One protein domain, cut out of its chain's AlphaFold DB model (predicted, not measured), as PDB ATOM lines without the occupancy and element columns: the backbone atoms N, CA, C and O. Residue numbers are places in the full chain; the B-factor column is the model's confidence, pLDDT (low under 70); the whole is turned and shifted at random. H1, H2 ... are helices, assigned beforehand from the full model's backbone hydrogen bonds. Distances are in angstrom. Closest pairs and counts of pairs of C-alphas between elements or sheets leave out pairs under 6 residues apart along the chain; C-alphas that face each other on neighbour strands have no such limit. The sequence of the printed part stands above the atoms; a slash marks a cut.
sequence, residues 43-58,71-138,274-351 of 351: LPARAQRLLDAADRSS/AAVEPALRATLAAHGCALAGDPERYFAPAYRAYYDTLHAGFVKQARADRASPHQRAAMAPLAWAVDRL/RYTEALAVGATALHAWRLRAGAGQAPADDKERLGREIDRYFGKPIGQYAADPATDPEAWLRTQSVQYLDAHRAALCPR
ATOM      1  N   LEU A  43     -13.629  39.785 -53.063       89.88
ATOM      2  CA  LEU A  43     -14.552  38.958 -53.825       89.88
ATOM      3  C   LEU A  43     -13.923  38.608 -55.189       89.88
ATOM      4  O   LEU A  43     -13.474  39.527 -55.885       89.88
ATOM      5  N   PRO A  44     -13.898  37.326 -55.604       93.44
ATOM      6  CA  PRO A  44     -13.415  36.958 -56.928       93.44
ATOM      7  C   PRO A  44     -14.169  37.712 -58.028       93.44
ATOM      8  O   PRO A  44     -15.383  37.914 -57.937       93.44
ATOM      9  N   ALA A  45     -13.474  38.086 -59.106       94.81
ATOM     10  CA  ALA A  45     -14.051  38.906 -60.178       94.81
ATOM     11  C   ALA A  45     -15.328  38.293 -60.790       94.81
ATOM     12  O   ALA A  45     -16.279  39.013 -61.097       94.81
ATOM     13  N   ARG A  46     -15.382  36.957 -60.914       95.44
ATOM     14  CA  ARG A  46     -16.571  36.233 -61.397       95.44
ATOM     15  C   ARG A  46     -17.780  36.452 -60.487       95.44
ATOM     16  O   ARG A  46     -18.866  36.724 -60.998       95.44
ATOM     17  N   ALA A  47     -17.579  36.372 -59.173       95.44
ATOM     18  CA  ALA A  47     -18.627  36.572 -58.180       95.44
ATOM     19  C   ALA A  47     -19.065  38.040 -58.104       95.44
ATOM     20  O   ALA A  47     -20.263  38.303 -58.070       95.44
ATOM     21  N   GLN A  48     -18.127  38.993 -58.186       94.50
ATOM     22  CA  GLN A  48     -18.461  40.420 -58.261       94.50
ATOM     23  C   GLN A  48     -19.351  40.731 -59.466       94.50
ATOM     24  O   GLN A  48     -20.375  41.388 -59.323       94.50
ATOM     25  N   ARG A  49     -19.000  40.215 -60.648       95.94
ATOM     26  CA  ARG A  49     -19.774  40.454 -61.870       95.94
ATOM     27  C   ARG A  49     -21.195  39.893 -61.786       95.94
ATOM     28  O   ARG A  49     -22.116  40.527 -62.289       95.94
ATOM     29  N   LEU A  50     -21.377  38.721 -61.170       95.69
ATOM     30  CA  LEU A  50     -22.711  38.152 -60.955       95.69
ATOM     31  C   LEU A  50     -23.518  38.951 -59.928       95.69
ATOM     32  O   LEU A  50     -24.692  39.203 -60.176       95.69
ATOM     33  N   LEU A  51     -22.896  39.397 -58.831       92.62
ATOM     34  CA  LEU A  51     -23.539  40.279 -57.851       92.62
ATOM     35  C   LEU A  51     -24.039  41.568 -58.513       92.62
ATOM     36  O   LEU A  51     -25.209  41.916 -58.402       92.62
ATOM     37  N   ASP A  52     -23.167  42.229 -59.271       92.44
ATOM     38  CA  ASP A  52     -23.468  43.485 -59.960       92.44
ATOM     39  C   ASP A  52     -24.570  43.348 -61.020       92.44
ATOM     40  O   ASP A  52     -25.254  44.331 -61.327       92.44
ATOM     41  N   ALA A  53     -24.698  42.158 -61.618       94.25
ATOM     42  CA  ALA A  53     -25.739  41.826 -62.583       94.25
ATOM     43  C   ALA A  53     -27.071  41.490 -61.896       94.25
ATOM     44  O   ALA A  53     -28.121  41.880 -62.400       94.25
ATOM     45  N   ALA A  54     -27.034  40.808 -60.749       92.19
ATOM     46  CA  ALA A  54     -28.215  40.498 -59.950       92.19
ATOM     47  C   ALA A  54     -28.828  41.754 -59.313       92.19
ATOM     48  O   ALA A  54     -30.035  41.947 -59.402       92.19
ATOM     49  N   ASP A  55     -28.010  42.654 -58.760       89.19
ATOM     50  CA  ASP A  55     -28.486  43.898 -58.131       89.19
ATOM     51  C   ASP A  55     -29.171  44.858 -59.123       89.19
ATOM     52  O   ASP A  55     -29.950  45.721 -58.726       89.19
ATOM     53  N   ARG A  56     -28.881  44.716 -60.423       88.56
ATOM     54  CA  ARG A  56     -29.412  45.562 -61.510       88.56
ATOM     55  C   ARG A  56     -30.089  44.738 -62.600       88.56
ATOM     56  O   ARG A  56     -30.086  45.111 -63.774       88.56
ATOM     57  N   SER A  57     -30.660  43.602 -62.215       92.94
ATOM     58  CA  SER A  57     -31.327  42.663 -63.117       92.94
ATOM     59  C   SER A  57     -32.484  43.319 -63.880       92.94
ATOM     60  O   SER A  57     -32.677  43.085 -65.078       92.94
ATOM     61  N   SER A  58     -33.245  44.191 -63.228       94.44
ATOM     62  CA  SER A  58     -34.332  44.949 -63.843       94.44
ATOM     63  C   SER A  58     -34.451  46.349 -63.238       94.44
ATOM     64  O   SER A  58     -33.951  46.580 -62.136       94.44
ATOM     65  N   ALA A  71     -34.768  49.421 -45.337       87.88
ATOM     66  CA  ALA A  71     -35.732  48.795 -44.428       87.88
ATOM     67  C   ALA A  71     -35.365  48.922 -42.932       87.88
ATOM     68  O   ALA A  71     -36.247  48.882 -42.074       87.88
ATOM     69  N   ALA A  72     -34.082  49.110 -42.608       86.50
ATOM     70  CA  ALA A  72     -33.610  49.321 -41.236       86.50
ATOM     71  C   ALA A  72     -33.866  50.743 -40.696       86.50
ATOM     72  O   ALA A  72     -33.776  50.965 -39.486       86.50
ATOM     73  N   VAL A  73     -34.184  51.709 -41.566       93.81
ATOM     74  CA  VAL A  73     -34.257  53.132 -41.206       93.81
ATOM     75  C   VAL A  73     -35.445  53.413 -40.292       93.81
ATOM     76  O   VAL A  73     -35.254  53.898 -39.179       93.81
ATOM     77  N   GLU A  74     -36.661  53.060 -40.714       91.75
ATOM     78  CA  GLU A  74     -37.897  53.352 -39.968       91.75
ATOM     79  C   GLU A  74     -37.855  52.822 -38.514       91.75
ATOM     80  O   GLU A  74     -38.074  53.616 -37.588       91.75
ATOM     81  N   PRO A  75     -37.494  51.544 -38.250       90.38
ATOM     82  CA  PRO A  75     -37.382  51.043 -36.880       90.38
ATOM     83  C   PRO A  75     -36.378  51.825 -36.023       90.38
ATOM     84  O   PRO A  75     -36.656  52.116 -34.857       90.38
ATOM     85  N   ALA A  76     -35.226  52.199 -36.591       93.19
ATOM     86  CA  ALA A  76     -34.186  52.938 -35.880       93.19
ATOM     87  C   ALA A  76     -34.606  54.384 -35.565       93.19
ATOM     88  O   ALA A  76     -34.344  54.883 -34.465       93.19
ATOM     89  N   LEU A  77     -35.303  55.054 -36.490       95.19
ATOM     90  CA  LEU A  77     -35.829  56.401 -36.260       95.19
ATOM     91  C   LEU A  77     -36.918  56.397 -35.186       95.19
ATOM     92  O   LEU A  77     -36.889  57.243 -34.289       95.19
ATOM     93  N   ARG A  78     -37.829  55.414 -35.219       92.69
ATOM     94  CA  ARG A  78     -38.846  55.224 -34.173       92.69
ATOM     95  C   ARG A  78     -38.206  54.990 -32.805       92.69
ATOM     96  O   ARG A  78     -38.583  55.645 -31.836       92.69
ATOM     97  N   ALA A  79     -37.212  54.104 -32.728       92.50
ATOM     98  CA  ALA A  79     -36.482  53.838 -31.488       92.50
ATOM     99  C   ALA A  79     -35.777  55.096 -30.954       92.50
ATOM    100  O   ALA A  79     -35.814  55.363 -29.753       92.50
ATOM    101  N   THR A  80     -35.198  55.908 -31.846       96.00
ATOM    102  CA  THR A  80     -34.571  57.186 -31.479       96.00
ATOM    103  C   THR A  80     -35.596  58.145 -30.868       96.00
ATOM    104  O   THR A  80     -35.352  58.684 -29.791       96.00
ATOM    105  N   LEU A  81     -36.762  58.328 -31.499       95.50
ATOM    106  CA  LEU A  81     -37.829  59.181 -30.961       95.50
ATOM    107  C   LEU A  81     -38.341  58.687 -29.601       95.50
ATOM    108  O   LEU A  81     -38.520  59.493 -28.687       95.50
ATOM    109  N   ALA A  82     -38.538  57.372 -29.452       94.19
ATOM    110  CA  ALA A  82     -39.001  56.768 -28.206       94.19
ATOM    111  C   ALA A  82     -38.020  57.040 -27.057       94.19
ATOM    112  O   ALA A  82     -38.427  57.479 -25.983       94.19
ATOM    113  N   ALA A  83     -36.720  56.855 -27.307       95.19
ATOM    114  CA  ALA A  83     -35.666  57.105 -26.324       95.19
ATOM    115  C   ALA A  83     -35.602  58.572 -25.859       95.19
ATOM    116  O   ALA A  83     -35.135  58.847 -24.757       95.19
ATOM    117  N   HIS A  84     -36.097  59.509 -26.673       94.56
ATOM    118  CA  HIS A  84     -36.124  60.942 -26.368       94.56
ATOM    119  C   HIS A  84     -37.499  61.438 -25.885       94.56
ATOM    120  O   HIS A  84     -37.698  62.646 -25.731       94.56
ATOM    121  N   GLY A  85     -38.436  60.520 -25.617       93.00
ATOM    122  CA  GLY A  85     -39.753  60.830 -25.058       93.00
ATOM    123  C   GLY A  85     -40.703  61.526 -26.034       93.00
ATOM    124  O   GLY A  85     -41.584  62.265 -25.603       93.00
ATOM    125  N   CYS A  86     -40.523  61.336 -27.342       94.50
ATOM    126  CA  CYS A  86     -41.353  61.981 -28.357       94.50
ATOM    127  C   CYS A  86     -42.610  61.148 -28.640       94.50
ATOM    128  O   CYS A  86     -42.510  59.974 -28.995       94.50
ATOM    129  N   ALA A  87     -43.791  61.767 -28.532       89.31
ATOM    130  CA  ALA A  87     -45.079  61.087 -28.699       89.31
ATOM    131  C   ALA A  87     -45.239  60.414 -30.075       89.31
ATOM    132  O   ALA A  87     -45.787  59.316 -30.158       89.31
ATOM    133  N   LEU A  88     -44.669  61.014 -31.133       91.12
ATOM    134  CA  LEU A  88     -44.673  60.452 -32.490       91.12
ATOM    135  C   LEU A  88     -44.064  59.044 -32.575       91.12
ATOM    136  O   LEU A  88     -44.350  58.321 -33.521       91.12
ATOM    137  N   ALA A  89     -43.238  58.624 -31.611       89.00
ATOM    138  CA  ALA A  89     -42.680  57.275 -31.607       89.00
ATOM    139  C   ALA A  89     -43.751  56.179 -31.482       89.00
ATOM    140  O   ALA A  89     -43.586  55.101 -32.047       89.00
ATOM    141  N   GLY A  90     -44.822  56.452 -30.730       85.19
ATOM    142  CA  GLY A  90     -45.949  55.537 -30.538       85.19
ATOM    143  C   GLY A  90     -47.126  55.809 -31.473       85.19
ATOM    144  O   GLY A  90     -48.148  55.142 -31.360       85.19
ATOM    145  N   ASP A  91     -47.004  56.796 -32.362       88.44
ATOM    146  CA  ASP A  91     -48.049  57.133 -33.319       88.44
ATOM    147  C   ASP A  91     -47.912  56.239 -34.571       88.44
ATOM    148  O   ASP A  91     -46.901  56.327 -35.285       88.44
ATOM    149  N   PRO A  92     -48.892  55.366 -34.871       81.75
ATOM    150  CA  PRO A  92     -48.877  54.548 -36.083       81.75
ATOM    151  C   PRO A  92     -49.034  55.387 -37.362       81.75
ATOM    152  O   PRO A  92     -48.727  54.909 -38.454       81.75
ATOM    153  N   GLU A  93     -49.485  56.639 -37.251       85.81
ATOM    154  CA  GLU A  93     -49.662  57.567 -38.367       85.81
ATOM    155  C   GLU A  93     -48.474  58.520 -38.554       85.81
ATOM    156  O   GLU A  93     -48.477  59.321 -39.493       85.81
ATOM    157  N   ARG A  94     -47.419  58.399 -37.730       90.81
ATOM    158  CA  ARG A  94     -46.230  59.271 -37.748       90.81
ATOM    159  C   ARG A  94     -45.645  59.484 -39.140       90.81
ATOM    160  O   ARG A  94     -45.244  60.597 -39.453       90.81
ATOM    161  N   TYR A  95     -45.649  58.460 -39.999       89.56
ATOM    162  CA  TYR A  95     -45.105  58.546 -41.357       89.56
ATOM    163  C   TYR A  95     -45.768  59.656 -42.193       89.56
ATOM    164  O   TYR A  95     -45.153  60.227 -43.092       89.56
ATOM    165  N   PHE A  96     -47.018  60.001 -41.883       90.38
ATOM    166  CA  PHE A  96     -47.769  61.045 -42.576       90.38
ATOM    167  C   PHE A  96     -47.594  62.436 -41.963       90.38
ATOM    168  O   PHE A  96     -47.984  63.422 -42.591       90.38
ATOM    169  N   ALA A  97     -46.981  62.547 -40.782       90.81
ATOM    170  CA  ALA A  97     -46.620  63.835 -40.213       90.81
ATOM    171  C   ALA A  97     -45.488  64.461 -41.053       90.81
ATOM    172  O   ALA A  97     -44.427  63.846 -41.195       90.81
ATOM    173  N   PRO A  98     -45.642  65.693 -41.581       91.38
ATOM    174  CA  PRO A  98     -44.646  66.291 -42.475       91.38
ATOM    175  C   PRO A  98     -43.231  66.349 -41.886       91.38
ATOM    176  O   PRO A  98     -42.258  66.071 -42.584       91.38
ATOM    177  N   ALA A  99     -43.113  66.661 -40.591       93.38
ATOM    178  CA  ALA A  99     -41.827  66.718 -39.899       93.38
ATOM    179  C   ALA A  99     -41.148  65.342 -39.827       93.38
ATOM    180  O   ALA A  99     -39.953  65.227 -40.096       93.38
ATOM    181  N   TYR A 100     -41.914  64.296 -39.504       94.62
ATOM    182  CA  TYR A 100     -41.398  62.932 -39.452       94.62
ATOM    183  C   TYR A 100     -41.019  62.424 -40.840       94.62
ATOM    184  O   TYR A 100     -39.968  61.818 -41.010       94.62
ATOM    185  N   ARG A 101     -41.832  62.714 -41.856       92.00
ATOM    186  CA  ARG A 101     -41.520  62.320 -43.227       92.00
ATOM    187  C   ARG A 101     -40.224  62.955 -43.728       92.00
ATOM    188  O   ARG A 101     -39.396  62.258 -44.297       92.00
ATOM    189  N   ALA A 102     -40.003  64.244 -43.455       93.69
ATOM    190  CA  ALA A 102     -38.740  64.907 -43.785       93.69
ATOM    191  C   ALA A 102     -37.542  64.272 -43.053       93.69
ATOM    192  O   ALA A 102     -36.473  64.099 -43.642       93.69
ATOM    193  N   TYR A 103     -37.735  63.890 -41.788       96.12
ATOM    194  CA  TYR A 103     -36.745  63.167 -40.990       96.12
ATOM    195  C   TYR A 103     -36.416  61.788 -41.586       96.12
ATOM    196  O   TYR A 103     -35.239  61.465 -41.758       96.12
ATOM    197  N   TYR A 104     -37.437  61.022 -41.978       95.19
ATOM    198  CA  TYR A 104     -37.282  59.739 -42.659       95.19
ATOM    199  C   TYR A 104     -36.567  59.892 -44.004       95.19
ATOM    200  O   TYR A 104     -35.509  59.298 -44.192       95.19
ATOM    201  N   ASP A 105     -37.089  60.721 -44.912       92.75
ATOM    202  CA  ASP A 105     -36.573  60.855 -46.279       92.75
ATOM    203  C   ASP A 105     -35.100  61.320 -46.284       92.75
ATOM    204  O   ASP A 105     -34.275  60.787 -47.034       92.75
ATOM    205  N   THR A 106     -34.737  62.257 -45.396       94.56
ATOM    206  CA  THR A 106     -33.356  62.759 -45.266       94.56
ATOM    207  C   THR A 106     -32.393  61.661 -44.821       94.56
ATOM    208  O   THR A 106     -31.334  61.465 -45.425       94.56
ATOM    209  N   LEU A 107     -32.745  60.930 -43.759       96.69
ATOM    210  CA  LEU A 107     -31.857  59.919 -43.192       96.69
ATOM    211  C   LEU A 107     -31.845  58.630 -44.000       96.69
ATOM    212  O   LEU A 107     -30.798  57.999 -44.093       96.69
ATOM    213  N   HIS A 108     -32.952  58.281 -44.648       94.94
ATOM    214  CA  HIS A 108     -33.023  57.164 -45.578       94.94
ATOM    215  C   HIS A 108     -32.032  57.338 -46.734       94.94
ATOM    216  O   HIS A 108     -31.212  56.454 -46.989       94.94
ATOM    217  N   ALA A 109     -32.034  58.501 -47.394       92.50
ATOM    218  CA  ALA A 109     -31.121  58.770 -48.504       92.50
ATOM    219  C   ALA A 109     -29.642  58.700 -48.078       92.50
ATOM    220  O   ALA A 109     -28.813  58.094 -48.767       92.50
ATOM    221  N   GLY A 110     -29.305  59.288 -46.924       93.94
ATOM    222  CA  GLY A 110     -27.950  59.212 -46.375       93.94
ATOM    223  C   GLY A 110     -27.554  57.789 -45.963       93.94
ATOM    224  O   GLY A 110     -26.446  57.356 -46.278       93.94
ATOM    225  N   PHE A 111     -28.477  57.025 -45.372       95.06
ATOM    226  CA  PHE A 111     -28.256  55.636 -44.973       95.06
ATOM    227  C   PHE A 111     -27.969  54.739 -46.174       95.06
ATOM    228  O   PHE A 111     -26.993  53.993 -46.162       95.06
ATOM    229  N   VAL A 112     -28.764  54.840 -47.246       92.44
ATOM    230  CA  VAL A 112     -28.552  54.053 -48.471       92.44
ATOM    231  C   VAL A 112     -27.176  54.344 -49.075       92.44
ATOM    232  O   VAL A 112     -26.465  53.420 -49.477       92.44
ATOM    233  N   LYS A 113     -26.754  55.616 -49.103       91.75
ATOM    234  CA  LYS A 113     -25.407  55.999 -49.555       91.75
ATOM    235  C   LYS A 113     -24.321  55.371 -48.678       91.75
ATOM    236  O   LYS A 113     -23.347  54.834 -49.207       91.75
ATOM    237  N   GLN A 114     -24.499  55.424 -47.363       92.56
ATOM    238  CA  GLN A 114     -23.554  54.886 -46.393       92.56
ATOM    239  C   GLN A 114     -23.430  53.358 -46.504       92.56
ATOM    240  O   GLN A 114     -22.329  52.829 -46.622       92.56
ATOM    241  N   ALA A 115     -24.557  52.653 -46.589       91.56
ATOM    242  CA  ALA A 115     -24.601  51.203 -46.740       91.56
ATOM    243  C   ALA A 115     -23.966  50.732 -48.058       91.56
ATOM    244  O   ALA A 115     -23.312  49.693 -48.102       91.56
ATOM    245  N   ARG A 116     -24.103  51.508 -49.145       89.12
ATOM    246  CA  ARG A 116     -23.398  51.232 -50.408       89.12
ATOM    247  C   ARG A 116     -21.882  51.343 -50.263       89.12
ATOM    248  O   ARG A 116     -21.180  50.508 -50.825       89.12
ATOM    249  N   ALA A 117     -21.386  52.332 -49.519       88.38
ATOM    250  CA  ALA A 117     -19.957  52.454 -49.230       88.38
ATOM    251  C   ALA A 117     -19.458  51.283 -48.365       88.38
ATOM    252  O   ALA A 117     -18.406  50.713 -48.655       88.38
ATOM    253  N   ASP A 118     -20.254  50.861 -47.377       90.00
ATOM    254  CA  ASP A 118     -19.919  49.739 -46.494       90.00
ATOM    255  C   ASP A 118     -19.794  48.399 -47.226       90.00
ATOM    256  O   ASP A 118     -19.053  47.535 -46.778       90.00
ATOM    257  N   ARG A 119     -20.419  48.210 -48.397       87.06
ATOM    258  CA  ARG A 119     -20.265  46.970 -49.191       87.06
ATOM    259  C   ARG A 119     -18.808  46.633 -49.535       87.06
ATOM    260  O   ARG A 119     -18.501  45.471 -49.808       87.06
ATOM    261  N   ALA A 120     -17.920  47.627 -49.552       84.88
ATOM    262  CA  ALA A 120     -16.489  47.431 -49.769       84.88
ATOM    263  C   ALA A 120     -15.715  47.072 -48.485       84.88
ATOM    264  O   ALA A 120     -14.549  46.681 -48.582       84.88
ATOM    265  N   SER A 121     -16.333  47.178 -47.304       88.25
ATOM    266  CA  SER A 121     -15.687  46.912 -46.022       88.25
ATOM    267  C   SER A 121     -15.323  45.428 -45.870       88.25
ATOM    268  O   SER A 121     -16.001  44.552 -46.423       88.25
ATOM    269  N   PRO A 122     -14.260  45.097 -45.109       89.50
ATOM    270  CA  PRO A 122     -13.832  43.712 -44.914       89.50
ATOM    271  C   PRO A 122     -14.960  42.806 -44.408       89.50
ATOM    272  O   PRO A 122     -15.090  41.667 -44.852       89.50
ATOM    273  N   HIS A 123     -15.792  43.314 -43.497       89.56
ATOM    274  CA  HIS A 123     -16.921  42.570 -42.956       89.56
ATOM    275  C   HIS A 123     -17.961  42.231 -44.030       89.56
ATOM    276  O   HIS A 123     -18.314  41.059 -44.187       89.56
ATOM    277  N   GLN A 124     -18.401  43.214 -44.823       89.75
ATOM    278  CA  GLN A 124     -19.390  42.977 -45.880       89.75
ATOM    279  C   GLN A 124     -18.841  42.079 -46.987       89.75
ATOM    280  O   GLN A 124     -19.525  41.173 -47.460       89.75
ATOM    281  N   ARG A 125     -17.571  42.262 -47.364       90.31
ATOM    282  CA  ARG A 125     -16.898  41.386 -48.328       90.31
ATOM    283  C   ARG A 125     -16.849  39.941 -47.844       90.31
ATOM    284  O   ARG A 125     -17.141  39.035 -48.621       90.31
ATOM    285  N   ALA A 126     -16.546  39.720 -46.566       92.06
ATOM    286  CA  ALA A 126     -16.586  38.389 -45.973       92.06
ATOM    287  C   ALA A 126     -18.007  37.811 -45.932       92.06
ATOM    288  O   ALA A 126     -18.187  36.623 -46.193       92.06
ATOM    289  N   ALA A 127     -19.024  38.635 -45.664       91.69
ATOM    290  CA  ALA A 127     -20.420  38.206 -45.668       91.69
ATOM    291  C   ALA A 127     -20.880  37.664 -47.035       91.69
ATOM    292  O   ALA A 127     -21.790  36.840 -47.082       91.69
ATOM    293  N   MET A 128     -20.204  38.036 -48.131       92.56
ATOM    294  CA  MET A 128     -20.445  37.504 -49.480       92.56
ATOM    295  C   MET A 128     -19.809  36.125 -49.744       92.56
ATOM    296  O   MET A 128     -19.883  35.624 -50.867       92.56
ATOM    297  N   ALA A 129     -19.199  35.476 -48.748       93.44
ATOM    298  CA  ALA A 129     -18.588  34.154 -48.909       93.44
ATOM    299  C   ALA A 129     -19.527  33.072 -49.491       93.44
ATOM    300  O   ALA A 129     -19.070  32.338 -50.365       93.44
ATOM    301  N   PRO A 130     -20.823  32.967 -49.116       93.50
ATOM    302  CA  PRO A 130     -21.728  31.995 -49.738       93.50
ATOM    303  C   PRO A 130     -21.896  32.206 -51.244       93.50
ATOM    304  O   PRO A 130     -21.937  31.236 -51.997       93.50
ATOM    305  N   LEU A 131     -21.955  33.467 -51.685       94.62
ATOM    306  CA  LEU A 131     -22.014  33.813 -53.102       94.62
ATOM    307  C   LEU A 131     -20.706  33.440 -53.803       94.62
ATOM    308  O   LEU A 131     -20.742  32.784 -54.838       94.62
ATOM    309  N   ALA A 132     -19.564  33.838 -53.235       95.50
ATOM    310  CA  ALA A 132     -18.249  33.535 -53.794       95.50
ATOM    311  C   ALA A 132     -18.060  32.024 -53.981       95.50
ATOM    312  O   ALA A 132     -17.765  31.561 -55.082       95.50
ATOM    313  N   TRP A 133     -18.351  31.263 -52.925       96.25
ATOM    314  CA  TRP A 133     -18.312  29.810 -52.937       96.25
ATOM    315  C   TRP A 133     -19.254  29.225 -53.993       96.25
ATOM    316  O   TRP A 133     -18.826  28.397 -54.787       96.25
ATOM    317  N   ALA A 134     -20.513  29.673 -54.063       96.31
ATOM    318  CA  ALA A 134     -21.470  29.148 -55.039       96.31
ATOM    319  C   ALA A 134     -21.016  29.389 -56.486       96.31
ATOM    320  O   ALA A 134     -21.160  28.508 -57.331       96.31
ATOM    321  N   VAL A 135     -20.429  30.555 -56.767       96.88
ATOM    322  CA  VAL A 135     -19.915  30.903 -58.099       96.88
ATOM    323  C   VAL A 135     -18.692  30.070 -58.480       96.88
ATOM    324  O   VAL A 135     -18.580  29.663 -59.635       96.88
ATOM    325  N   ASP A 136     -17.812  29.756 -57.530       96.00
ATOM    326  CA  ASP A 136     -16.645  28.897 -57.773       96.00
ATOM    327  C   ASP A 136     -17.018  27.451 -58.111       96.00
ATOM    328  O   ASP A 136     -16.244  26.740 -58.755       96.00
ATOM    329  N   ARG A 137     -18.217  27.002 -57.721       94.69
ATOM    330  CA  ARG A 137     -18.725  25.669 -58.075       94.69
ATOM    331  C   ARG A 137     -19.236  25.587 -59.511       94.69
ATOM    332  O   ARG A 137     -19.488  24.476 -59.972       94.69
ATOM    333  N   LEU A 138     -19.376  26.721 -60.201       96.50
ATOM    334  CA  LEU A 138     -19.844  26.771 -61.579       96.50
ATOM    335  C   LEU A 138     -18.687  26.595 -62.560       96.50
ATOM    336  O   LEU A 138     -17.711  27.363 -62.562       96.50
ATOM    337  N   ARG A 274     -27.909  25.214 -61.432       92.81
ATOM    338  CA  ARG A 274     -26.764  24.899 -60.559       92.81
ATOM    339  C   ARG A 274     -26.379  26.037 -59.619       92.81
ATOM    340  O   ARG A 274     -25.980  25.787 -58.487       92.81
ATOM    341  N   TYR A 275     -26.512  27.279 -60.074       93.44
ATOM    342  CA  TYR A 275     -26.208  28.458 -59.267       93.44
ATOM    343  C   TYR A 275     -27.156  28.613 -58.070       93.44
ATOM    344  O   TYR A 275     -26.704  28.798 -56.941       93.44
ATOM    345  N   THR A 276     -28.465  28.511 -58.301       92.88
ATOM    346  CA  THR A 276     -29.489  28.642 -57.254       92.88
ATOM    347  C   THR A 276     -29.464  27.451 -56.296       92.88
ATOM    348  O   THR A 276     -29.569  27.649 -55.084       92.88
ATOM    349  N   GLU A 277     -29.217  26.240 -56.808       93.75
ATOM    350  CA  GLU A 277     -28.950  25.043 -56.002       93.75
ATOM    351  C   GLU A 277     -27.734  25.250 -55.083       93.75
ATOM    352  O   GLU A 277     -27.837  25.061 -53.869       93.75
ATOM    353  N   ALA A 278     -26.600  25.700 -55.632       94.06
ATOM    354  CA  ALA A 278     -25.391  25.951 -54.854       94.06
ATOM    355  C   ALA A 278     -25.636  27.006 -53.767       94.06
ATOM    356  O   ALA A 278     -25.351  26.752 -52.598       94.06
ATOM    357  N   LEU A 279     -26.242  28.151 -54.096       93.88
ATOM    358  CA  LEU A 279     -26.588  29.167 -53.095       93.88
ATOM    359  C   LEU A 279     -27.455  28.603 -51.960       93.88
ATOM    360  O   LEU A 279     -27.175  28.866 -50.789       93.88
ATOM    361  N   ALA A 280     -28.477  27.805 -52.285       93.19
ATOM    362  CA  ALA A 280     -29.362  27.205 -51.290       93.19
ATOM    363  C   ALA A 280     -28.617  26.218 -50.377       93.19
ATOM    364  O   ALA A 280     -28.761  26.273 -49.149       93.19
ATOM    365  N   VAL A 281     -27.791  25.344 -50.957       94.06
ATOM    366  CA  VAL A 281     -26.954  24.394 -50.211       94.06
ATOM    367  C   VAL A 281     -25.989  25.143 -49.295       94.06
ATOM    368  O   VAL A 281     -25.933  24.851 -48.099       94.06
ATOM    369  N   GLY A 282     -25.288  26.146 -49.825       94.81
ATOM    370  CA  GLY A 282     -24.314  26.935 -49.080       94.81
ATOM    371  C   GLY A 282     -24.939  27.706 -47.917       94.81
ATOM    372  O   GLY A 282     -24.437  27.636 -46.795       94.81
ATOM    373  N   ALA A 283     -26.076  28.372 -48.141       93.12
ATOM    374  CA  ALA A 283     -26.808  29.079 -47.089       93.12
ATOM    375  C   ALA A 283     -27.289  28.125 -45.981       93.12
ATOM    376  O   ALA A 283     -27.126  28.407 -44.792       93.12
ATOM    377  N   THR A 284     -27.829  26.964 -46.362       95.31
ATOM    378  CA  THR A 284     -28.317  25.955 -45.408       95.31
ATOM    379  C   THR A 284     -27.168  25.344 -44.596       95.31
ATOM    380  O   THR A 284     -27.307  25.122 -43.390       95.31
ATOM    381  N   ALA A 285     -26.030  25.072 -45.238       96.88
ATOM    382  CA  ALA A 285     -24.826  24.561 -44.591       96.88
ATOM    383  C   ALA A 285     -24.239  25.582 -43.607       96.88
ATOM    384  O   ALA A 285     -23.995  25.254 -42.445       96.88
ATOM    385  N   LEU A 286     -24.088  26.841 -44.037       96.25
ATOM    386  CA  LEU A 286     -23.589  27.929 -43.196       96.25
ATOM    387  C   LEU A 286     -24.483  28.163 -41.971       96.25
ATOM    388  O   LEU A 286     -23.974  28.353 -40.868       96.25
ATOM    389  N   HIS A 287     -25.806  28.126 -42.141       95.38
ATOM    390  CA  HIS A 287     -26.739  28.265 -41.025       95.38
ATOM    391  C   HIS A 287     -26.581  27.135 -39.998       95.38
ATOM    392  O   HIS A 287     -26.432  27.416 -38.808       95.38
ATOM    393  N   ALA A 288     -26.548  25.876 -40.452       95.12
ATOM    394  CA  ALA A 288     -26.341  24.723 -39.572       95.12
ATOM    395  C   ALA A 288     -25.018  24.837 -38.797       95.12
ATOM    396  O   ALA A 288     -24.997  24.707 -37.573       95.12
ATOM    397  N   TRP A 289     -23.934  25.199 -39.493       96.69
ATOM    398  CA  TRP A 289     -22.641  25.448 -38.864       96.69
ATOM    399  C   TRP A 289     -22.705  26.553 -37.804       96.69
ATOM    400  O   TRP A 289     -22.193  26.370 -36.704       96.69
ATOM    401  N   ARG A 290     -23.343  27.694 -38.087       93.56
ATOM    402  CA  ARG A 290     -23.394  28.829 -37.148       93.56
ATOM    403  C   ARG A 290     -24.154  28.512 -35.862       93.56
ATOM    404  O   ARG A 290     -23.723  28.956 -34.801       93.56
ATOM    405  N   LEU A 291     -25.225  27.721 -35.937       93.31
ATOM    406  CA  LEU A 291     -25.927  27.238 -34.742       93.31
ATOM    407  C   LEU A 291     -24.996  26.395 -33.859       93.31
ATOM    408  O   LEU A 291     -24.919  26.608 -32.650       93.31
ATOM    409  N   ARG A 292     -24.236  25.481 -34.473       92.19
ATOM    410  CA  ARG A 292     -23.272  24.612 -33.786       92.19
ATOM    411  C   ARG A 292     -22.093  25.392 -33.197       92.19
ATOM    412  O   ARG A 292     -21.735  25.207 -32.034       92.19
ATOM    413  N   ALA A 293     -21.512  26.291 -33.986       92.06
ATOM    414  CA  ALA A 293     -20.375  27.116 -33.594       92.06
ATOM    415  C   ALA A 293     -20.727  28.065 -32.440       92.06
ATOM    416  O   ALA A 293     -19.909  28.258 -31.543       92.06
ATOM    417  N   GLY A 294     -21.953  28.604 -32.420       87.56
ATOM    418  CA  GLY A 294     -22.470  29.410 -31.310       87.56
ATOM    419  C   GLY A 294     -22.530  28.650 -29.978       87.56
ATOM    420  O   GLY A 294     -22.373  29.258 -28.925       87.56
ATOM    421  N   ALA A 295     -22.665  27.321 -30.018       88.38
ATOM    422  CA  ALA A 295     -22.580  26.448 -28.845       88.38
ATOM    423  C   ALA A 295     -21.134  26.031 -28.490       88.38
ATOM    424  O   ALA A 295     -20.936  25.202 -27.601       88.38
ATOM    425  N   GLY A 296     -20.119  26.552 -29.191       87.75
ATOM    426  CA  GLY A 296     -18.709  26.196 -28.991       87.75
ATOM    427  C   GLY A 296     -18.353  24.775 -29.442       87.75
ATOM    428  O   GLY A 296     -17.333  24.231 -29.021       87.75
ATOM    429  N   GLN A 297     -19.192  24.150 -30.272       92.19
ATOM    430  CA  GLN A 297     -19.044  22.755 -30.677       92.19
ATOM    431  C   GLN A 297     -18.344  22.619 -32.036       92.19
ATOM    432  O   GLN A 297     -18.463  23.467 -32.922       92.19
ATOM    433  N   ALA A 298     -17.620  21.512 -32.213       91.38
ATOM    434  CA  ALA A 298     -17.069  21.110 -33.506       91.38
ATOM    435  C   ALA A 298     -18.194  20.652 -34.466       91.38
ATOM    436  O   ALA A 298     -19.252  20.216 -33.987       91.38
ATOM    437  N   PRO A 299     -17.979  20.730 -35.798       93.31
ATOM    438  CA  PRO A 299     -18.972  20.278 -36.769       93.31
ATOM    439  C   PRO A 299     -19.215  18.769 -36.631       93.31
ATOM    440  O   PRO A 299     -18.263  17.990 -36.548       93.31
ATOM    441  N   ALA A 300     -20.480  18.363 -36.604       93.12
ATOM    442  CA  ALA A 300     -20.919  16.992 -36.372       93.12
ATOM    443  C   ALA A 300     -21.043  16.167 -37.664       93.12
ATOM    444  O   ALA A 300     -20.822  14.958 -37.642       93.12
ATOM    445  N   ASP A 301     -21.356  16.803 -38.794       96.31
ATOM    446  CA  ASP A 301     -21.630  16.136 -40.071       96.31
ATOM    447  C   ASP A 301     -20.996  16.868 -41.275       96.31
ATOM    448  O   ASP A 301     -20.302  17.878 -41.123       96.31
ATOM    449  N   ASP A 302     -21.182  16.326 -42.485       97.31
ATOM    450  CA  ASP A 302     -20.660  16.924 -43.725       97.31
ATOM    451  C   ASP A 302     -21.268  18.291 -44.034       97.31
ATOM    452  O   ASP A 302     -20.589  19.169 -44.565       97.31
ATOM    453  N   LYS A 303     -22.536  18.499 -43.672       97.19
ATOM    454  CA  LYS A 303     -23.236  19.760 -43.907       97.19
ATOM    455  C   LYS A 303     -22.637  20.875 -43.054       97.19
ATOM    456  O   LYS A 303     -22.379  21.963 -43.562       97.19
ATOM    457  N   GLU A 304     -22.368  20.615 -41.780       97.38
ATOM    458  CA  GLU A 304     -21.701  21.560 -40.886       97.38
ATOM    459  C   GLU A 304     -20.222  21.748 -41.252       97.38
ATOM    460  O   GLU A 304     -19.708  22.865 -41.151       97.38
ATOM    461  N   ARG A 305     -19.533  20.698 -41.731       97.75
ATOM    462  CA  ARG A 305     -18.170  20.826 -42.281       97.75
ATOM    463  C   ARG A 305     -18.135  21.776 -43.476       97.75
ATOM    464  O   ARG A 305     -17.300  22.680 -43.488       97.75
ATOM    465  N   LEU A 306     -19.065  21.620 -44.418       97.50
ATOM    466  CA  LEU A 306     -19.221  22.532 -45.548       97.50
ATOM    467  C   LEU A 306     -19.554  23.954 -45.074       97.50
ATOM    468  O   LEU A 306     -18.964  24.923 -45.542       97.50
ATOM    469  N   GLY A 307     -20.455  24.097 -44.100       97.31
ATOM    470  CA  GLY A 307     -20.789  25.400 -43.526       97.31
ATOM    471  C   GLY A 307     -19.578  26.109 -42.916       97.31
ATOM    472  O   GLY A 307     -19.410  27.313 -43.104       97.31
ATOM    473  N   ARG A 308     -18.695  25.360 -42.246       96.88
ATOM    474  CA  ARG A 308     -17.425  25.869 -41.709       96.88
ATOM    475  C   ARG A 308     -16.436  26.261 -42.804       96.88
ATOM    476  O   ARG A 308     -15.706  27.232 -42.618       96.88
ATOM    477  N   GLU A 309     -16.376  25.509 -43.900       97.00
ATOM    478  CA  GLU A 309     -15.559  25.852 -45.070       97.00
ATOM    479  C   GLU A 309     -16.005  27.193 -45.659       97.00
ATOM    480  O   GLU A 309     -15.190  28.101 -45.793       97.00
ATOM    481  N   ILE A 310     -17.310  27.358 -45.898       96.56
ATOM    482  CA  ILE A 310     -17.893  28.602 -46.418       96.56
ATOM    483  C   ILE A 310     -17.660  29.766 -45.447       96.56
ATOM    484  O   ILE A 310     -17.234  30.842 -45.858       96.56
ATOM    485  N   ASP A 311     -17.875  29.561 -44.144       95.62
ATOM    486  CA  ASP A 311     -17.632  30.584 -43.115       95.62
ATOM    487  C   ASP A 311     -16.166  31.038 -43.061       95.62
ATOM    488  O   ASP A 311     -15.866  32.140 -42.611       95.62
ATOM    489  N   ARG A 312     -15.238  30.200 -43.526       94.94
ATOM    490  CA  ARG A 312     -13.800  30.479 -43.566       94.94
ATOM    491  C   ARG A 312     -13.268  30.660 -44.983       94.94
ATOM    492  O   ARG A 312     -12.054  30.629 -45.155       94.94
ATOM    493  N   TYR A 313     -14.133  30.883 -45.971       95.25
ATOM    494  CA  TYR A 313     -13.761  30.934 -47.388       95.25
ATOM    495  C   TYR A 313     -12.612  31.921 -47.668       95.25
ATOM    496  O   TYR A 313     -11.692  31.616 -48.418       95.25
ATOM    497  N   PHE A 314     -12.594  33.068 -46.982       94.06
ATOM    498  CA  PHE A 314     -11.523  34.070 -47.094       94.06
ATOM    499  C   PHE A 314     -10.365  33.893 -46.082       94.06
ATOM    500  O   PHE A 314      -9.572  34.804 -45.871       94.06
ATOM    501  N   GLY A 315     -10.264  32.735 -45.425       91.25
ATOM    502  CA  GLY A 315      -9.158  32.349 -44.536       91.25
ATOM    503  C   GLY A 315      -9.479  32.357 -43.036       91.25
ATOM    504  O   GLY A 315      -8.890  31.589 -42.275       91.25
ATOM    505  N   LYS A 316     -10.451  33.159 -42.587       91.94
ATOM    506  CA  LYS A 316     -10.950  33.176 -41.196       91.94
ATOM    507  C   LYS A 316     -12.480  33.309 -41.145       91.94
ATOM    508  O   LYS A 316     -13.056  33.704 -42.158       91.94
ATOM    509  N   PRO A 317     -13.128  32.994 -40.002       92.12
ATOM    510  CA  PRO A 317     -14.577  33.123 -39.832       92.12
ATOM    511  C   PRO A 317     -15.113  34.507 -40.215       92.12
ATOM    512  O   PRO A 317     -14.507  35.517 -39.850       92.12
ATOM    513  N   ILE A 318     -16.277  34.566 -40.873       90.81
ATOM    514  CA  ILE A 318     -16.922  35.817 -41.325       90.81
ATOM    515  C   ILE A 318     -17.079  36.826 -40.172       90.81
ATOM    516  O   ILE A 318     -16.796  38.011 -40.330       90.81
ATOM    517  N   GLY A 319     -17.454  36.357 -38.977       86.75
ATOM    518  CA  GLY A 319     -17.627  37.212 -37.794       86.75
ATOM    519  C   GLY A 319     -16.332  37.806 -37.220       86.75
ATOM    520  O   GLY A 319     -16.396  38.627 -36.315       86.75
ATOM    521  N   GLN A 320     -15.155  37.405 -37.716       90.25
ATOM    522  CA  GLN A 320     -13.854  37.916 -37.263       90.25
ATOM    523  C   GLN A 320     -13.272  39.001 -38.177       90.25
ATOM    524  O   GLN A 320     -12.146  39.464 -37.955       90.25
ATOM    525  N   TYR A 321     -13.982  39.396 -39.235       89.38
ATOM    526  CA  TYR A 321     -13.637  40.591 -40.000       89.38
ATOM    527  C   TYR A 321     -14.253  41.802 -39.315       89.38
ATOM    528  O   TYR A 321     -15.459  41.829 -39.072       89.38
ATOM    529  N   ALA A 322     -13.403  42.775 -38.985       83.38
ATOM    530  CA  ALA A 322     -13.846  44.015 -38.376       83.38
ATOM    531  C   ALA A 322     -14.788  44.747 -39.338       83.38
ATOM    532  O   ALA A 322     -14.486  44.872 -40.530       83.38
ATOM    533  N   ALA A 323     -15.912  45.219 -38.802       80.25
ATOM    534  CA  ALA A 323     -16.666  46.276 -39.453       80.25
ATOM    535  C   ALA A 323     -15.764  47.513 -39.552       80.25
ATOM    536  O   ALA A 323     -14.942  47.754 -38.663       80.25
ATOM    537  N   ASP A 324     -15.897  48.271 -40.634       80.62
ATOM    538  CA  ASP A 324     -15.235  49.563 -40.736       80.62
ATOM    539  C   ASP A 324     -16.156  50.615 -40.094       80.62
ATOM    540  O   ASP A 324     -17.209  50.925 -40.651       80.62
ATOM    541  N   PRO A 325     -15.810  51.158 -38.913       77.12
ATOM    542  CA  PRO A 325     -16.665  52.117 -38.222       77.12
ATOM    543  C   PRO A 325     -16.818  53.433 -38.994       77.12
ATOM    544  O   PRO A 325     -17.762  54.173 -38.731       77.12
ATOM    545  N   ALA A 326     -15.921  53.738 -39.943       80.94
ATOM    546  CA  ALA A 326     -16.073  54.891 -40.824       80.94
ATOM    547  C   ALA A 326     -17.148  54.654 -41.894       80.94
ATOM    548  O   ALA A 326     -17.735  55.619 -42.394       80.94
ATOM    549  N   THR A 327     -17.417  53.387 -42.244       82.56
ATOM    550  CA  THR A 327     -18.456  53.030 -43.211       82.56
ATOM    551  C   THR A 327     -19.728  52.446 -42.604       82.56
ATOM    552  O   THR A 327     -20.728  52.427 -43.314       82.56
ATOM    553  N   ASP A 328     -19.740  52.064 -41.323       89.56
ATOM    554  CA  ASP A 328     -20.885  51.434 -40.647       89.56
ATOM    555  C   ASP A 328     -22.177  52.276 -40.782       89.56
ATOM    556  O   ASP A 328     -22.305  53.347 -40.168       89.56
ATOM    557  N   PRO A 329     -23.164  51.801 -41.568       92.56
ATOM    558  CA  PRO A 329     -24.380  52.552 -41.832       92.56
ATOM    559  C   PRO A 329     -25.293  52.649 -40.608       92.56
ATOM    560  O   PRO A 329     -25.990  53.652 -40.453       92.56
ATOM    561  N   GLU A 330     -25.278  51.666 -39.705       92.25
ATOM    562  CA  GLU A 330     -26.087  51.718 -38.489       92.25
ATOM    563  C   GLU A 330     -25.497  52.694 -37.472       92.25
ATOM    564  O   GLU A 330     -26.241  53.437 -36.828       92.25
ATOM    565  N   ALA A 331     -24.168  52.728 -37.332       91.94
ATOM    566  CA  ALA A 331     -23.501  53.736 -36.510       91.94
ATOM    567  C   ALA A 331     -23.775  55.147 -37.031       91.94
ATOM    568  O   ALA A 331     -24.178  56.015 -36.251       91.94
ATOM    569  N   TRP A 332     -23.640  55.347 -38.344       94.81
ATOM    570  CA  TRP A 332     -23.995  56.604 -38.993       94.81
ATOM    571  C   TRP A 332     -25.449  56.992 -38.701       94.81
ATOM    572  O   TRP A 332     -25.701  58.109 -38.248       94.81
ATOM    573  N   LEU A 333     -26.399  56.063 -38.867       96.38
ATOM    574  CA  LEU A 333     -27.820  56.336 -38.646       96.38
ATOM    575  C   LEU A 333     -28.108  56.735 -37.204       96.38
ATOM    576  O   LEU A 333     -28.802  57.722 -36.994       96.38
ATOM    577  N   ARG A 334     -27.551  56.014 -36.221       94.56
ATOM    578  CA  ARG A 334     -27.714  56.338 -34.794       94.56
ATOM    579  C   ARG A 334     -27.224  57.746 -34.467       94.56
ATOM    580  O   ARG A 334     -27.845  58.444 -33.674       94.56
ATOM    581  N   THR A 335     -26.102  58.170 -35.047       95.31
ATOM    582  CA  THR A 335     -25.574  59.519 -34.817       95.31
ATOM    583  C   THR A 335     -26.424  60.578 -35.514       95.31
ATOM    584  O   THR A 335     -26.789  61.576 -34.894       95.31
ATOM    585  N   GLN A 336     -26.757  60.370 -36.789       97.19
ATOM    586  CA  GLN A 336     -27.505  61.351 -37.575       97.19
ATOM    587  C   GLN A 336     -28.966  61.477 -37.130       97.19
ATOM    588  O   GLN A 336     -29.523  62.571 -37.191       97.19
ATOM    589  N   SER A 337     -29.574  60.398 -36.629       97.31
ATOM    590  CA  SER A 337     -30.935  60.404 -36.090       97.31
ATOM    591  C   SER A 337     -31.059  61.340 -34.887       97.31
ATOM    592  O   SER A 337     -31.914  62.224 -34.880       97.31
ATOM    593  N   VAL A 338     -30.147  61.222 -33.917       97.31
ATOM    594  CA  VAL A 338     -30.096  62.095 -32.734       97.31
ATOM    595  C   VAL A 338     -29.799  63.541 -33.125       97.31
ATOM    596  O   VAL A 338     -30.513  64.445 -32.704       97.31
ATOM    597  N   GLN A 339     -28.803  63.773 -33.988       97.69
ATOM    598  CA  GLN A 339     -28.445  65.128 -34.426       97.69
ATOM    599  C   GLN A 339     -29.606  65.841 -35.128       97.69
ATOM    600  O   GLN A 339     -29.890  67.006 -34.841       97.69
ATOM    601  N   TYR A 340     -30.300  65.147 -36.033       97.88
ATOM    602  CA  TYR A 340     -31.462  65.711 -36.711       97.88
ATOM    603  C   TYR A 340     -32.600  65.966 -35.720       97.88
ATOM    604  O   TYR A 340     -33.236  67.022 -35.784       97.88
ATOM    605  N   LEU A 341     -32.848  65.028 -34.800       96.81
ATOM    606  CA  LEU A 341     -33.876  65.162 -33.775       96.81
ATOM    607  C   LEU A 341     -33.640  66.386 -32.888       96.81
ATOM    608  O   LEU A 341     -34.567  67.165 -32.684       96.81
ATOM    609  N   ASP A 342     -32.415  66.592 -32.408       96.31
ATOM    610  CA  ASP A 342     -32.064  67.736 -31.566       96.31
ATOM    611  C   ASP A 342     -32.271  69.067 -32.301       96.31
ATOM    612  O   ASP A 342     -32.851  70.001 -31.743       96.31
ATOM    613  N   ALA A 343     -31.882  69.136 -33.579       97.12
ATOM    614  CA  ALA A 343     -32.070  70.323 -34.410       97.12
ATOM    615  C   ALA A 343     -33.552  70.631 -34.713       97.12
ATOM    616  O   ALA A 343     -33.916  71.792 -34.900       97.12
ATOM    617  N   HIS A 344     -34.420  69.613 -34.731       96.44
ATOM    618  CA  HIS A 344     -35.831  69.735 -35.121       96.44
ATOM    619  C   HIS A 344     -36.802  69.342 -34.001       96.44
ATOM    620  O   HIS A 344     -37.965  69.015 -34.256       96.44
ATOM    621  N   ARG A 345     -36.349  69.394 -32.743       94.44
ATOM    622  CA  ARG A 345     -37.073  68.839 -31.592       94.44
ATOM    623  C   ARG A 345     -38.484  69.394 -31.436       94.44
ATOM    624  O   ARG A 345     -39.400  68.642 -31.133       94.44
ATOM    625  N   ALA A 346     -38.675  70.689 -31.682       92.69
ATOM    626  CA  ALA A 346     -39.990  71.326 -31.585       92.69
ATOM    627  C   ALA A 346     -41.011  70.761 -32.592       92.69
ATOM    628  O   ALA A 346     -42.196  70.705 -32.287       92.69
ATOM    629  N   ALA A 347     -40.552  70.335 -33.773       92.75
ATOM    630  CA  ALA A 347     -41.408  69.790 -34.825       92.75
ATOM    631  C   ALA A 347     -41.628  68.274 -34.685       92.75
ATOM    632  O   ALA A 347     -42.704  67.780 -35.011       92.75
ATOM    633  N   LEU A 348     -40.619  67.537 -34.207       93.19
ATOM    634  CA  LEU A 348     -40.670  66.075 -34.051       93.19
ATOM    635  C   LEU A 348     -41.203  65.618 -32.685       93.19
ATOM    636  O   LEU A 348     -41.656  64.484 -32.542       93.19
ATOM    637  N   CYS A 349     -41.151  66.484 -31.674       92.50
ATOM    638  CA  CYS A 349     -41.608  66.199 -30.316       92.50
ATOM    639  C   CYS A 349     -42.481  67.356 -29.802       92.50
ATOM    640  O   CYS A 349     -42.134  67.977 -28.790       92.50
ATOM    641  N   PRO A 350     -43.577  67.699 -30.515       78.94
ATOM    642  CA  PRO A 350     -44.515  68.699 -30.028       78.94
ATOM    643  C   PRO A 350     -45.081  68.236 -28.678       78.94
ATOM    644  O   PRO A 350     -45.302  67.042 -28.471       78.94
ATOM    645  N   ARG A 351     -45.213  69.185 -27.749       64.81
ATOM    646  CA  ARG A 351     -45.679  68.932 -26.378       64.81
ATOM    647  C   ARG A 351     -47.149  68.564 -26.322       64.81
ATOM    648  O   ARG A 351     -47.921  69.180 -27.091       64.81
TER     649      ARG A 351
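This is residues 43 to 58, 71 to 138 and 274 to 351 of the 351 residues of an uncharacterized protein of Bordetella genomosp. 5 (UniProt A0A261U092). Look for two separate helical lobes at the ends of an elongated model, joined by a thin waist. In one lobe the long H4 and H9 run side by side in opposite ways, H2 crosses them, and short H3 and H10 sit at the far end; in the other, H8 crosses the long H7, H6 packs on both, and H1 packs on H6. H5 and the long stretch 312 to 328 run between the lobes. The printed part has 162 residues with ten named helices, H1 to H10 in chain order, and no named strand: an all-helix class. It is loose, with a radius of gyration of the C-alphas of 20.3 A and spans of 60 by 39 by 28 A.

Find C-alpha 98 at (-44.646, 66.291, -42.475); from there H4, residues 98 to 118, runs 30.0 A to C-alpha 118 at (-19.919, 49.739, -46.494). Find also H9, residues 329 to 343, 20.7 A long, H2, residues 73 to 83, 15.5 A, H3, residues 87 to 90, and H10, residues 345 to 348. H5 is residues 122 to 127. H7, residues 274 to 294, runs 29.9 A from C-alpha 274 at (-26.764, 24.899, -60.559); find also H6, residues 129 to 136, H8, residues 302 to 311, and H1, residues 45 to 54.

Start at H4: it touches H9 at a shallow tilt of 28 degrees, opposite ways, closest at the C-alphas of Ala 115 and Pro 329, 5.1 A. With residues 104 to 111 alone it touches H2, C-alphas of Val 73 and His 108 closest at 6.1 A. H2 touches H9 at a steep tilt of 50 degrees, C-alphas of Leu 77 and Ser 337 closest at 6.3 A. H3 touches H2, C-alphas of Ala 82 and Ala 89 closest at 5.0 A. H10 only just touches H4, with 3 pairs of C-alphas within 8 A; Ala 99 and Ala 347 are closest at 5.9 A. H5 touches no helix. Farther on, H7 and H8 touch about perpendicular at 89 degrees, C-alphas of Leu 286 and Gly 307 closest at 3.8 A. H6 touches H7, C-alphas of Ala 134 and Ala 278 closest at 5.1 A, and H1 touches H6, Ala 47 and Ala 132 closest at 5.3 A. H4 and H7 are apart. Every O i to N i+4 pair is within hydrogen-bond range in H1, H2, H4, H5, H6, H7 and H8, and 10 of 11 in H9; H3 and H10 are too short for such a pair.

The C-alphas of Leu 138 and Arg 351, the two farthest apart, are 60.7 A apart. Residues 59 to 70 and 139 to 273 are not printed; the gaps between C-alphas are 19.8 A and 7.2 A. The link from H8 to H9 is long. The mean pLDDT of the printed part is 92.4, and residue 351 is under 70.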